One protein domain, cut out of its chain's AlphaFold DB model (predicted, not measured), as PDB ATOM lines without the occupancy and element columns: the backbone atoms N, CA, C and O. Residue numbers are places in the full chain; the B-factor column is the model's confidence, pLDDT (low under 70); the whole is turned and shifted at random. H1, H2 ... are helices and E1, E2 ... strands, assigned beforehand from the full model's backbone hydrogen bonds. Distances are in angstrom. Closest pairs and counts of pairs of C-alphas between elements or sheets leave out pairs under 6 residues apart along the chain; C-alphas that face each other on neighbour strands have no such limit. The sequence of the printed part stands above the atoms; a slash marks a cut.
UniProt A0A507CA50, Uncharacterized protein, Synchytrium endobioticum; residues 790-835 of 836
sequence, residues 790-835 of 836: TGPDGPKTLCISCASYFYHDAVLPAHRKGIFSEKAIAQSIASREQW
ATOM      1  N   THR A 790      56.393   9.673  30.169       79.44
ATOM      2  CA  THR A 790      55.623   8.768  31.038       79.44
ATOM      3  C   THR A 790      54.550   9.531  31.811       79.44
ATOM      4  O   THR A 790      54.789  10.642  32.277       79.44
ATOM      5  N   GLY A 791      53.375   8.923  31.941       82.00
ATOM      6  CA  GLY A 791      52.245   9.418  32.722       82.00
ATOM      7  C   GLY A 791      51.622   8.317  33.584       82.00
ATOM      8  O   GLY A 791      52.158   7.207  33.623       82.00
ATOM      9  N   PRO A 792      50.479   8.588  34.239       81.06
ATOM     10  CA  PRO A 792      49.794   7.597  35.073       81.06
ATOM     11  C   PRO A 792      49.291   6.396  34.255       81.06
ATOM     12  O   PRO A 792      49.285   5.277  34.753       81.06
ATOM     13  N   ASP A 793      48.968   6.609  32.976       77.31
ATOM     14  CA  ASP A 793      48.537   5.562  32.040       77.31
ATOM     15  C   ASP A 793      49.709   4.714  31.489       77.31
ATOM     16  O   ASP A 793      49.505   3.848  30.639       77.31
ATOM     17  N   GLY A 794      50.952   4.979  31.919       76.56
ATOM     18  CA  GLY A 794      52.157   4.255  31.499       76.56
ATOM     19  C   GLY A 794      53.170   5.083  30.687       76.56
ATOM     20  O   GLY A 794      53.043   6.308  30.558       76.56
ATOM     21  N   PRO A 795      54.230   4.443  30.155       75.38
ATOM     22  CA  PRO A 795      55.314   5.119  29.442       75.38
ATOM     23  C   PRO A 795      54.865   5.711  28.098       75.38
ATOM     24  O   PRO A 795      54.047   5.131  27.392       75.38
ATOM     25  N   LYS A 796      55.461   6.850  27.714       78.25
ATOM     26  CA  LYS A 796      55.194   7.570  26.448       78.25
ATOM     27  C   LYS A 796      53.725   8.012  26.226       78.25
ATOM     28  O   LYS A 796      53.337   8.207  25.080       78.25
ATOM     29  N   THR A 797      52.919   8.214  27.273       82.62
ATOM     30  CA  THR A 797      51.482   8.582  27.186       82.62
ATOM     31  C   THR A 797      51.189  10.091  27.221       82.62
ATOM     32  O   THR A 797      50.097  10.523  26.839       82.62
ATOM     33  N   LEU A 798      52.152  10.923  27.637       83.19
ATOM     34  CA  LEU A 798      51.976  12.370  27.814       83.19
ATOM     35  C   LEU A 798      52.877  13.208  26.896       83.19
ATOM     36  O   LEU A 798      54.006  12.829  26.578       83.19
ATOM     37  N   CYS A 799      52.399  14.401  26.527       84.56
ATOM     38  CA  CYS A 799      53.239  15.452  25.951       84.56
ATOM     39  C   CYS A 799      54.089  16.149  27.022       84.56
ATOM     40  O   CYS A 799      53.788  16.077  28.218       84.56
ATOM     41  N   ILE A 800      55.123  16.874  26.581       81.38
ATOM     42  CA  ILE A 800      56.095  17.546  27.455       81.38
ATOM     43  C   ILE A 800      55.444  18.384  28.567       81.38
ATOM     44  O   ILE A 800      55.806  18.219  29.729       81.38
ATOM     45  N   SER A 801      54.434  19.204  28.253       81.56
ATOM     46  CA  SER A 801      53.773  20.039  29.261       81.56
ATOM     47  C   SER A 801      52.954  19.224  30.263       81.56
ATOM     48  O   SER A 801      53.030  19.495  31.453       81.56
ATOM     49  N   CYS A 802      52.180  18.226  29.818       83.69
ATOM     50  CA  CYS A 802      51.340  17.439  30.732       83.69
ATOM     51  C   CYS A 802      52.183  16.561  31.664       83.69
ATOM     52  O   CYS A 802      51.843  16.420  32.835       83.69
ATOM     53  N   ALA A 803      53.302  16.030  31.163       83.81
ATOM     54  CA  ALA A 803      54.274  15.318  31.984       83.81
ATOM     55  C   ALA A 803      54.978  16.242  32.989       83.81
ATOM     56  O   ALA A 803      55.248  15.808  34.099       83.81
ATOM     57  N   SER A 804      55.233  17.510  32.643       79.94
ATOM     58  CA  SER A 804      55.859  18.470  33.564       79.94
ATOM     59  C   SER A 804      55.026  18.694  34.829       79.94
ATOM     60  O   SER A 804      55.582  18.661  35.919       79.94
ATOM     61  N   TYR A 805      53.705  18.864  34.694       79.38
ATOM     62  CA  TYR A 805      52.804  18.934  35.854       79.38
ATOM     63  C   TYR A 805      52.728  17.587  36.586       79.38
ATOM     64  O   TYR A 805      52.861  17.542  37.800       79.38
ATOM     65  N   PHE A 806      52.610  16.469  35.859       82.00
ATOM     66  CA  PHE A 806      52.541  15.143  36.484       82.00
ATOM     67  C   PHE A 806      53.803  14.775  37.289       82.00
ATOM     68  O   PHE A 806      53.692  14.108  38.311       82.00
ATOM     69  N   TYR A 807      54.993  15.216  36.873       81.81
ATOM     70  CA  TYR A 807      56.240  14.981  37.612       81.81
ATOM     71  C   TYR A 807      56.428  15.908  38.821       81.81
ATOM     72  O   TYR A 807      57.213  15.570  39.702       81.81
ATOM     73  N   HIS A 808      55.738  17.049  38.867       72.00
ATOM     74  CA  HIS A 808      55.790  17.986  39.992       72.00
ATOM     75  C   HIS A 808      54.699  17.683  41.031       72.00
ATOM     76  O   HIS A 808      54.983  17.521  42.212       72.00
ATOM     77  N   ASP A 809      53.453  17.536  40.572       77.31
ATOM     78  CA  ASP A 809      52.260  17.475  41.424       77.31
ATOM     79  C   ASP A 809      51.743  16.040  41.652       77.31
ATOM     80  O   ASP A 809      50.739  15.851  42.335       77.31
ATOM     81  N   ALA A 810      52.343  15.028  41.001       79.81
ATOM     82  CA  ALA A 810      51.824  13.653  40.865       79.81
ATOM     83  C   ALA A 810      50.399  13.542  40.263       79.81
ATOM     84  O   ALA A 810      49.823  12.455  40.181       79.81
ATOM     85  N   VAL A 811      49.823  14.659  39.805       80.06
ATOM     86  CA  VAL A 811      48.432  14.800  39.361       80.06
ATOM     87  C   VAL A 811      48.396  15.522  38.014       80.06
ATOM     88  O   VAL A 811      49.196  16.409  37.727       80.06
ATOM     89  N   LEU A 812      47.457  15.136  37.147       84.12
ATOM     90  CA  LEU A 812      47.271  15.782  35.849       84.12
ATOM     91  C   LEU A 812      46.386  17.039  35.973       84.12
ATOM     92  O   LEU A 812      45.274  16.953  36.498       84.12
ATOM     93  N   PRO A 813      46.819  18.207  35.458       78.69
ATOM     94  CA  PRO A 813      46.182  19.491  35.745       78.69
ATOM     95  C   PRO A 813      44.808  19.586  35.079       78.69
ATOM     96  O   PRO A 813      44.708  19.579  33.848       78.69
ATOM     97  N   ALA A 814      43.747  19.705  35.884       77.44
ATOM     98  CA  ALA A 814      42.357  19.651  35.420       77.44
ATOM     99  C   ALA A 814      42.065  20.626  34.265       77.44
ATOM    100  O   ALA A 814      41.447  20.236  33.277       77.44
ATOM    101  N   HIS A 815      42.602  21.851  34.335       79.06
ATOM    102  CA  HIS A 815      42.412  22.888  33.318       79.06
ATOM    103  C   HIS A 815      42.970  22.521  31.927       79.06
ATOM    104  O   HIS A 815      42.566  23.132  30.945       79.06
ATOM    105  N   ARG A 816      43.876  21.532  31.807       80.75
ATOM    106  CA  ARG A 816      44.427  21.078  30.509       80.75
ATOM    107  C   ARG A 816      43.717  19.865  29.912       80.75
ATOM    108  O   ARG A 816      44.085  19.446  28.812       80.75
ATOM    109  N   LYS A 817      42.735  19.286  30.613       83.19
ATOM    110  CA  LYS A 817      42.068  18.049  30.193       83.19
ATOM    111  C   LYS A 817      41.282  18.281  28.898       83.19
ATOM    112  O   LYS A 817      40.332  19.052  28.874       83.19
ATOM    113  N   GLY A 818      41.682  17.613  27.819       79.06
ATOM    114  CA  GLY A 818      40.988  17.656  26.530       79.06
ATOM    115  C   GLY A 818      41.009  18.987  25.758       79.06
ATOM    116  O   GLY A 818      40.215  19.104  24.826       79.06
ATOM    117  N   ILE A 819      41.890  19.954  26.073       81.81
ATOM    118  CA  ILE A 819      41.994  21.246  25.341       81.81
ATOM    119  C   ILE A 819      42.108  21.051  23.818       81.81
ATOM    120  O   ILE A 819      41.497  21.787  23.052       81.81
ATOM    121  N   PHE A 820      42.867  20.047  23.376       76.50
ATOM    122  CA  PHE A 820      43.105  19.738  21.963       76.50
ATOM    123  C   PHE A 820      42.220  18.581  21.465       76.50
ATOM    124  O   PHE A 820      42.551  17.894  20.500       76.50
ATOM    125  N   SER A 821      41.090  18.334  22.135       74.94
ATOM    126  CA  SER A 821      40.011  17.524  21.566       74.94
ATOM    127  C   SER A 821      39.280  18.320  20.485       74.94
ATOM    128  O   SER A 821      39.104  19.531  20.612       74.94
ATOM    129  N   GLU A 822      38.792  17.646  19.441       66.38
ATOM    130  CA  GLU A 822      38.059  18.310  18.349       66.38
ATOM    131  C   GLU A 822      36.833  19.099  18.846       66.38
ATOM    132  O   GLU A 822      36.502  20.136  18.280       66.38
ATOM    133  N   LYS A 823      36.205  18.671  19.952       67.56
ATOM    134  CA  LYS A 823      35.097  19.399  20.595       67.56
ATOM    135  C   LYS A 823      35.547  20.716  21.231       67.56
ATOM    136  O   LYS A 823      34.899  21.731  21.006       67.56
ATOM    137  N   ALA A 824      36.647  20.711  21.985       63.69
ATOM    138  CA  ALA A 824      37.186  21.923  22.605       63.69
ATOM    139  C   ALA A 824      37.736  22.902  21.551       63.69
ATOM    140  O   ALA A 824      37.508  24.105  21.651       63.69
ATOM    141  N   ILE A 825      38.371  22.384  20.493       66.50
ATOM    142  CA  ILE A 825      38.820  23.187  19.348       66.50
ATOM    143  C   ILE A 825      37.613  23.829  18.647       66.50
ATOM    144  O   ILE A 825      37.587  25.050  18.501       66.50
ATOM    145  N   ALA A 826      36.578  23.055  18.298       66.06
ATOM    146  CA  ALA A 826      35.362  23.580  17.669       66.06
ATOM    147  C   ALA A 826      34.635  24.614  18.547       66.06
ATOM    148  O   ALA A 826      34.185  25.637  18.038       66.06
ATOM    149  N   GLN A 827      34.572  24.399  19.867       65.50
ATOM    150  CA  GLN A 827      34.038  25.386  20.812       65.50
ATOM    151  C   GLN A 827      34.886  26.665  20.846       65.50
ATOM    152  O   GLN A 827      34.327  27.754  20.807       65.50
ATOM    153  N   SER A 828      36.220  26.557  20.850       61.06
ATOM    154  CA  SER A 828      37.106  27.730  20.834       61.06
ATOM    155  C   SER A 828      36.999  28.544  19.539       61.06
ATOM    156  O   SER A 828      37.094  29.768  19.588       61.06
ATOM    157  N   ILE A 829      36.748  27.885  18.401       68.06
ATOM    158  CA  ILE A 829      36.493  28.542  17.115       68.06
ATOM    159  C   ILE A 829      35.133  29.245  17.160       68.06
ATOM    160  O   ILE A 829      35.088  30.453  16.966       68.06
ATOM    161  N   ALA A 830      34.061  28.542  17.542       63.25
ATOM    162  CA  ALA A 830      32.718  29.118  17.626       63.25
ATOM    163  C   ALA A 830      32.624  30.292  18.623       63.25
ATOM    164  O   ALA A 830      31.942  31.277  18.357       63.25
ATOM    165  N   SER A 831      33.338  30.238  19.756       63.56
ATOM    166  CA  SER A 831      33.440  31.385  20.668       63.56
ATOM    167  C   SER A 831      34.255  32.533  20.073       63.56
ATOM    168  O   SER A 831      33.914  33.686  20.302       63.56
ATOM    169  N   ARG A 832      35.304  32.262  19.288       55.03
ATOM    170  CA  ARG A 832      36.080  33.314  18.613       55.03
ATOM    171  C   ARG A 832      35.283  33.983  17.489       55.03
ATOM    172  O   ARG A 832      35.381  35.192  17.343       55.03
ATOM    173  N   GLU A 833      34.441  33.224  16.792       61.41
ATOM    174  CA  GLU A 833      33.446  33.703  15.817       61.41
ATOM    175  C   GLU A 833      32.237  34.412  16.470       61.41
ATOM    176  O   GLU A 833      31.477  35.071  15.774       61.41
ATOM    177  N   GLN A 834      32.056  34.311  17.796       58.19
ATOM    178  CA  GLN A 834      31.087  35.109  18.575       58.19
ATOM    179  C   GLN A 834      31.682  36.392  19.184       58.19
ATOM    180  O   GLN A 834      30.935  37.213  19.713       58.19
ATOM    181  N   TRP A 835      33.008  36.551  19.149       45.66
ATOM    182  CA  TRP A 835      33.738  37.740  19.614       45.66
ATOM    183  C   TRP A 835      34.288  38.592  18.448       45.66
ATOM    184  O   TRP A 835      35.025  39.550  18.692       45.66
TER     185      TRP A 835
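This is residues 790 to 835 of the 836 residues of an uncharacterized protein of Synchytrium endobioticum (UniProt A0A507CA50). A small head, made of the short strand E1 and the helix H1, lies at one end of an elongated model, and a second helix, H2, lies at the other end as an arm, with residues 820 to 827 and 829 to 835 standing free. A long winding link without a named element, residues 810 to 821, joins head and arm. The printed part has 46 residues, with one named strand and two named helices in the order E1, H1, H2; the class is mostly helix. The whole is loose, with a radius of gyration of the C-alphas of 13.5 A, and spans 38 by 17 by 13 A.

The printed part begins with C-alpha 790 at (55.623, 8.768, 31.038). E1 holds residues 794 to 798 and is 8.9 A long from first to last C-alpha. H1 holds residues 800 to 809 and is 14.5 A long, from C-alpha 800 at (56.095, 17.546, 27.455). H2 holds residues 822 to 832 and is 15.1 A long, ending at C-alpha 832 at (36.080, 33.314, 18.613).

E1 pairs with no named strand. A tight link of one residue, Cys 799, leads from E1 to H1, and the two meet only through their link. H1 and H2 are apart. E1 and H2 are apart too. Within H1 and H2, every O i to N i+4 pair is within hydrogen-bond range.

The two C-alphas farthest apart, those of Pro 795 and Trp 835, are 40.3 A from each other. The printed part has no cut. The link from H1 to H2, 12 residues, is long. The mean pLDDT of the printed part is 74.6, and residues 822 to 835 are under 70.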